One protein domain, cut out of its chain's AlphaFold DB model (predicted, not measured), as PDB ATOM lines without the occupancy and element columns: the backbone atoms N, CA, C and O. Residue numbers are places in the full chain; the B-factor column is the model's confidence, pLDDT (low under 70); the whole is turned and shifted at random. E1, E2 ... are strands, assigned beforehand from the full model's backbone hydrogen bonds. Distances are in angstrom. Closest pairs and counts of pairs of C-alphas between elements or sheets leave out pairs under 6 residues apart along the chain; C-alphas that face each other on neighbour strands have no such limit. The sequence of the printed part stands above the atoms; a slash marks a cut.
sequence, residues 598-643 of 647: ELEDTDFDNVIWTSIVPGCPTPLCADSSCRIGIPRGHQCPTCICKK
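What this domain is: This is residues 598 to 643 of the 647 residues of the protein "VWFC domain-containing protein" of Araneus ventricosus (UniProt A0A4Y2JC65). This is a small flat piece with little regular structure: a short two-stranded hairpin, E1 and E2, with a long unnamed loop sweeping round it. Short pairings tie that loop to the hairpin, residues 598 to 599 with E2 and residues 607 to 608 with E1. The printed part has 46 residues, 11 of them in the two named strands, E1 then E2, an antiparallel sheet; the class is all strand. It is compact, with a radius of gyration of the C-alphas of 10.2 A, and spans 30 by 23 by 12 A.

Where its parts are: E1, residues 626 to 631, runs 13.1 A from C-alpha 626 at (22.550, 26.514, -12.157). E2, residues 638 to 642, runs 13.2 A and ends at C-alpha 642 at (20.081, 20.756, -10.888).

How they stand to each other: E1 and E2 form a hairpin over a short link of 6 residues, antiparallel with 121 degrees between their directions. The C-alphas of Cys 626 and Cys 641 face each other at 3.9 A. N 627 and O 640 are within hydrogen-bond range at 2.9 A, as are N 638 and O 629 at 2.9 A. Residues 598 to 599 pair parallel with 641 to 642 of E2; residues 607 to 608 pair antiparallel with 630 to 631 of E1.

The domain as a whole: The C-alphas farthest apart, those of Asp 601 and Gly 615, are 29.8 A apart. The printed part has no cut. Mean pLDDT of the printed part is 83.3; residues 601 to 603 and 611 to 612 are under 70.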
ATOM      1  N   GLU A 598      21.662  19.272 -18.257       76.44
ATOM      2  CA  GLU A 598      21.000  18.711 -17.074       76.44
ATOM      3  C   GLU A 598      21.710  17.417 -16.667       76.44
ATOM      4  O   GLU A 598      21.827  16.497 -17.478       76.44
ATOM      5  N   LEU A 599      22.162  17.334 -15.414       72.56
ATOM      6  CA  LEU A 599      22.779  16.133 -14.845       72.56
ATOM      7  C   LEU A 599      21.890  15.538 -13.748       72.56
ATOM      8  O   LEU A 599      21.166  16.259 -13.055       72.56
ATOM      9  N   GLU A 600      21.926  14.212 -13.606       73.56
ATOM     10  CA  GLU A 600      21.277  13.513 -12.494       73.56
ATOM     11  C   GLU A 600      22.101  13.678 -11.201       73.56
ATOM     12  O   GLU A 600      23.300  13.955 -11.249       73.56
ATOM     13  N   ASP A 601      21.456  13.525 -10.035       62.59
ATOM     14  CA  ASP A 601      22.022  13.843  -8.706       62.59
ATOM     15  C   ASP A 601      23.383  13.161  -8.415       62.59
ATOM     16  O   ASP A 601      24.124  13.633  -7.558       62.59
ATOM     17  N   THR A 602      23.731  12.074  -9.113       51.81
ATOM     18  CA  THR A 602      24.979  11.311  -8.923       51.81
ATOM     19  C   THR A 602      26.159  11.771  -9.785       51.81
ATOM     20  O   THR A 602      27.270  11.299  -9.568       51.81
ATOM     21  N   ASP A 603      25.951  12.671 -10.750       67.44
ATOM     22  CA  ASP A 603      26.995  13.069 -11.712       67.44
ATOM     23  C   ASP A 603      27.681  14.405 -11.375       67.44
ATOM     24  O   ASP A 603      28.647  14.791 -12.036       67.44
ATOM     25  N   PHE A 604      27.233  15.096 -10.321       75.50
ATOM     26  CA  PHE A 604      27.821  16.366  -9.872       75.50
ATOM     27  C   PHE A 604      29.266  16.223  -9.368       75.50
ATOM     28  O   PHE A 604      30.039  17.171  -9.484       75.50
ATOM     29  N   ASP A 605      29.656  15.032  -8.906       76.44
ATOM     30  CA  ASP A 605      31.015  14.744  -8.423       76.44
ATOM     31  C   ASP A 605      32.063  14.702  -9.556       76.44
ATOM     32  O   ASP A 605      33.263  14.638  -9.299       76.44
ATOM     33  N   ASN A 606      31.635  14.747 -10.824       78.25
ATOM     34  CA  ASN A 606      32.513  14.703 -12.000       78.25
ATOM     35  C   ASN A 606      32.655  16.061 -12.718       78.25
ATOM     36  O   ASN A 606      33.070  16.101 -13.884       78.25
ATOM     37  N   VAL A 607      32.293  17.163 -12.059       82.44
ATOM     38  CA  VAL A 607      32.345  18.525 -12.608       82.44
ATOM     39  C   VAL A 607      33.478  19.312 -11.952       82.44
ATOM     40  O   VAL A 607      33.549  19.387 -10.730       82.44
ATOM     41  N   ILE A 608      34.334  19.942 -12.763       83.56
ATOM     42  CA  ILE A 608      35.340  20.893 -12.270       83.56
ATOM     43  C   ILE A 608      34.677  22.269 -12.176       83.56
ATOM     44  O   ILE A 608      34.236  22.822 -13.189       83.56
ATOM     45  N   TRP A 609      34.583  22.824 -10.970       86.19
ATOM     46  CA  TRP A 609      33.959  24.124 -10.730       86.19
ATOM     47  C   TRP A 609      34.985  25.240 -10.930       86.19
ATOM     48  O   TRP A 609      35.822  25.489 -10.077       86.19
ATOM     49  N   THR A 610      34.936  25.904 -12.084       78.00
ATOM     50  CA  THR A 610      35.727  27.109 -12.362       78.00
ATOM     51  C   THR A 610      34.973  28.011 -13.336       78.00
ATOM     52  O   THR A 610      34.290  27.535 -14.247       78.00
ATOM     53  N   SER A 611      35.067  29.323 -13.126       67.44
ATOM     54  CA  SER A 611      34.395  30.352 -13.928       67.44
ATOM     55  C   SER A 611      35.287  30.949 -15.023       67.44
ATOM     56  O   SER A 611      34.780  31.661 -15.895       67.44
ATOM     57  N   ILE A 612      36.595  30.661 -15.005       67.88
ATOM     58  CA  ILE A 612      37.574  31.297 -15.892       67.88
ATOM     59  C   ILE A 612      38.509  30.238 -16.476       67.88
ATOM     60  O   ILE A 612      39.329  29.647 -15.779       67.88
ATOM     61  N   VAL A 613      38.405  30.043 -17.790       82.19
ATOM     62  CA  VAL A 613      39.389  29.312 -18.591       82.19
ATOM     63  C   VAL A 613      39.881  30.270 -19.677       82.19
ATOM     64  O   VAL A 613      39.049  30.770 -20.439       82.19
ATOM     65  N   PRO A 614      41.192  30.562 -19.761       77.00
ATOM     66  CA  PRO A 614      41.734  31.433 -20.799       77.00
ATOM     67  C   PRO A 614      41.311  30.965 -22.199       77.00
ATOM     68  O   PRO A 614      41.494  29.802 -22.548       77.00
ATOM     69  N   GLY A 615      40.727  31.868 -22.990       83.38
ATOM     70  CA  GLY A 615      40.242  31.567 -24.344       83.38
ATOM     71  C   GLY A 615      38.811  31.021 -24.432       83.38
ATOM     72  O   GLY A 615      38.308  30.850 -25.541       83.38
ATOM     73  N   CYS A 616      38.121  30.803 -23.308       89.00
ATOM     74  CA  CYS A 616      36.708  30.426 -23.295       89.00
ATOM     75  C   CYS A 616      35.809  31.604 -22.882       89.00
ATOM     76  O   CYS A 616      36.125  32.305 -21.920       89.00
ATOM     77  N   PRO A 617      34.655  31.815 -23.542       82.94
ATOM     78  CA  PRO A 617      33.659  32.764 -23.060       82.94
ATOM     79  C   PRO A 617      33.028  32.257 -21.754       82.94
ATOM     80  O   PRO A 617      32.623  31.098 -21.666       82.94
ATOM     81  N   THR A 618      32.913  33.124 -20.745       87.81
ATOM     82  CA  THR A 618      32.226  32.788 -19.489       87.81
ATOM     83  C   THR A 618      30.707  32.781 -19.713       87.81
ATOM     84  O   THR A 618      30.142  33.816 -20.079       87.81
ATOM     85  N   PRO A 619      30.014  31.644 -19.520       88.12
ATOM     86  CA  PRO A 619      28.571  31.561 -19.729       88.12
ATOM     87  C   PRO A 619      27.807  32.289 -18.612       88.12
ATOM     88  O   PRO A 619      28.186  32.227 -17.445       88.12
ATOM     89  N   LEU A 620      26.689  32.933 -18.951       87.81
ATOM     90  CA  LEU A 620      25.744  33.474 -17.968       87.81
ATOM     91  C   LEU A 620      24.603  32.478 -17.758       87.81
ATOM     92  O   LEU A 620      23.875  32.152 -18.700       87.81
ATOM     93  N   CYS A 621      24.430  32.000 -16.526       90.81
ATOM     94  CA  CYS A 621      23.349  31.077 -16.205       90.81
ATOM     95  C   CYS A 621      22.044  31.832 -15.966       90.81
ATOM     96  O   CYS A 621      21.984  32.749 -15.153       90.81
ATOM     97  N   ALA A 622      20.993  31.441 -16.688       78.75
ATOM     98  CA  ALA A 622      19.694  32.112 -16.634       78.75
ATOM     99  C   ALA A 622      18.908  31.834 -15.340       78.75
ATOM    100  O   ALA A 622      17.975  32.571 -15.026       78.75
ATOM    101  N   ASP A 623      19.264  30.780 -14.602       84.12
ATOM    102  CA  ASP A 623      18.625  30.391 -13.348       84.12
ATOM    103  C   ASP A 623      19.677  30.259 -12.237       84.12
ATOM    104  O   ASP A 623      20.733  29.653 -12.423       84.12
ATOM    105  N   SER A 624      19.348  30.806 -11.066       80.38
ATOM    106  CA  SER A 624      20.064  30.642  -9.795       80.38
ATOM    107  C   SER A 624      20.268  29.183  -9.359       80.38
ATOM    108  O   SER A 624      21.141  28.904  -8.541       80.38
ATOM    109  N   SER A 625      19.478  28.244  -9.893       85.38
ATOM    110  CA  SER A 625      19.635  26.802  -9.661       85.38
ATOM    111  C   SER A 625      20.798  26.170 -10.443       85.38
ATOM    112  O   SER A 625      21.126  24.996 -10.231       85.38
ATOM    113  N   CYS A 626      21.431  26.939 -11.333       90.50
ATOM    114  CA  CYS A 626      22.550  26.514 -12.157       90.50
ATOM    115  C   CYS A 626      23.868  27.107 -11.655       90.50
ATOM    116  O   CYS A 626      23.923  28.235 -11.171       90.50
ATOM    117  N   ARG A 627      24.957  26.356 -11.818       91.44
ATOM    118  CA  ARG A 627      26.322  26.818 -11.541       91.44
ATOM    119  C   ARG A 627      27.185  26.666 -12.790       91.44
ATOM    120  O   ARG A 627      26.939  25.784 -13.612       91.44
ATOM    121  N   ILE A 628      28.180  27.538 -12.935       92.44
ATOM    122  CA  ILE A 628      29.160  27.456 -14.021       92.44
ATOM    123  C   ILE A 628      30.173  26.369 -13.663       92.44
ATOM    124  O   ILE A 628      30.796  26.440 -12.607       92.44
ATOM    125  N   GLY A 629      30.338  25.375 -14.529       92.75
ATOM    126  CA  GLY A 629      31.322  24.313 -14.343       92.75
ATOM    127  C   GLY A 629      31.733  23.675 -15.665       92.75
ATOM    128  O   GLY A 629      31.109  23.901 -16.703       92.75
ATOM    129  N   ILE A 630      32.799  22.879 -15.632       95.06
ATOM    130  CA  ILE A 630      33.324  22.146 -16.785       95.06
ATOM    131  C   ILE A 630      32.988  20.660 -16.593       95.06
ATOM    132  O   ILE A 630      33.623  19.987 -15.775       95.06
ATOM    133  N   PRO A 631      31.987  20.123 -17.314       90.19
ATOM    134  CA  PRO A 631      31.698  18.701 -17.270       90.19
ATOM    135  C   PRO A 631      32.842  17.913 -17.906       90.19
ATOM    136  O   PRO A 631      33.473  18.354 -18.871       90.19
ATOM    137  N   ARG A 632      33.089  16.703 -17.401       85.50
ATOM    138  CA  ARG A 632      34.137  15.816 -17.917       85.50
ATOM    139  C   ARG A 632      34.038  15.665 -19.445       85.50
ATOM    140  O   ARG A 632      32.997  15.286 -19.975       85.50
ATOM    141  N   GLY A 633      35.127  15.978 -20.149       87.81
ATOM    142  CA  GLY A 633      35.199  15.949 -21.618       87.81
ATOM    143  C   GLY A 633      34.911  17.282 -22.322       87.81
ATOM    144  O   GLY A 633      35.026  17.337 -23.543       87.81
ATOM    145  N   HIS A 634      34.584  18.348 -21.587       90.44
ATOM    146  CA  HIS A 634      34.440  19.700 -22.131       90.44
ATOM    147  C   HIS A 634      35.705  20.526 -21.864       90.44
ATOM    148  O   HIS A 634      36.392  20.311 -20.869       90.44
ATOM    149  N   GLN A 635      36.021  21.455 -22.770       90.44
ATOM    150  CA  GLN A 635      37.186  22.346 -22.650       90.44
ATOM    151  C   GLN A 635      36.822  23.743 -22.129       90.44
ATOM    152  O   GLN A 635      37.692  24.440 -21.624       90.44
ATOM    153  N   CYS A 636      35.545  24.133 -22.214       93.38
ATOM    154  CA  CYS A 636      35.056  25.429 -21.752       93.38
ATOM    155  C   CYS A 636      33.948  25.276 -20.699       93.38
ATOM    156  O   CYS A 636      33.194  24.297 -20.746       93.38
ATOM    157  N   PRO A 637      33.831  26.240 -19.766       93.62
ATOM    158  CA  PRO A 637      32.767  26.260 -18.771       93.62
ATOM    159  C   PRO A 637      31.385  26.388 -19.423       93.62
ATOM    160  O   PRO A 637      31.202  27.119 -20.394       93.62
ATOM    161  N   THR A 638      30.395  25.694 -18.863       94.94
ATOM    162  CA  THR A 638      28.976  25.783 -19.241       94.94
ATOM    163  C   THR A 638      28.089  25.877 -17.995       94.94
ATOM    164  O   THR A 638      28.551  25.673 -16.872       94.94
ATOM    165  N   CYS A 639      26.809  26.202 -18.174       95.25
ATOM    166  CA  CYS A 639      25.832  26.214 -17.088       95.25
ATOM    167  C   CYS A 639      25.282  24.811 -16.829       95.25
ATOM    168  O   CYS A 639      24.657  24.203 -17.702       95.25
ATOM    169  N   ILE A 640      25.488  24.325 -15.608       94.06
ATOM    170  CA  ILE A 640      25.042  23.015 -15.137       94.06
ATOM    171  C   ILE A 640      23.935  23.239 -14.112       94.06
ATOM    172  O   ILE A 640      24.160  23.853 -13.068       94.06
ATOM    173  N   CYS A 641      22.734  22.759 -14.423       91.06
ATOM    174  CA  CYS A 641      21.534  22.998 -13.625       91.06
ATOM    175  C   CYS A 641      21.110  21.731 -12.885       91.06
ATOM    176  O   CYS A 641      21.113  20.638 -13.458       91.06
ATOM    177  N   LYS A 642      20.702  21.868 -11.616       85.56
ATOM    178  CA  LYS A 642      20.081  20.756 -10.888       85.56
ATOM    179  C   LYS A 642      18.694  20.489 -11.458       85.56
ATOM    180  O   LYS A 642      17.845  21.378 -11.493       85.56
ATOM    181  N   LYS A 643      18.442  19.247 -11.869       80.06
ATOM    182  CA  LYS A 643      17.128  18.834 -12.355       80.06
ATOM    183  C   LYS A 643      16.111  18.935 -11.217       80.06
ATOM    184  O   LYS A 643      16.221  18.234 -10.211       80.06
TER     185      LYS A 643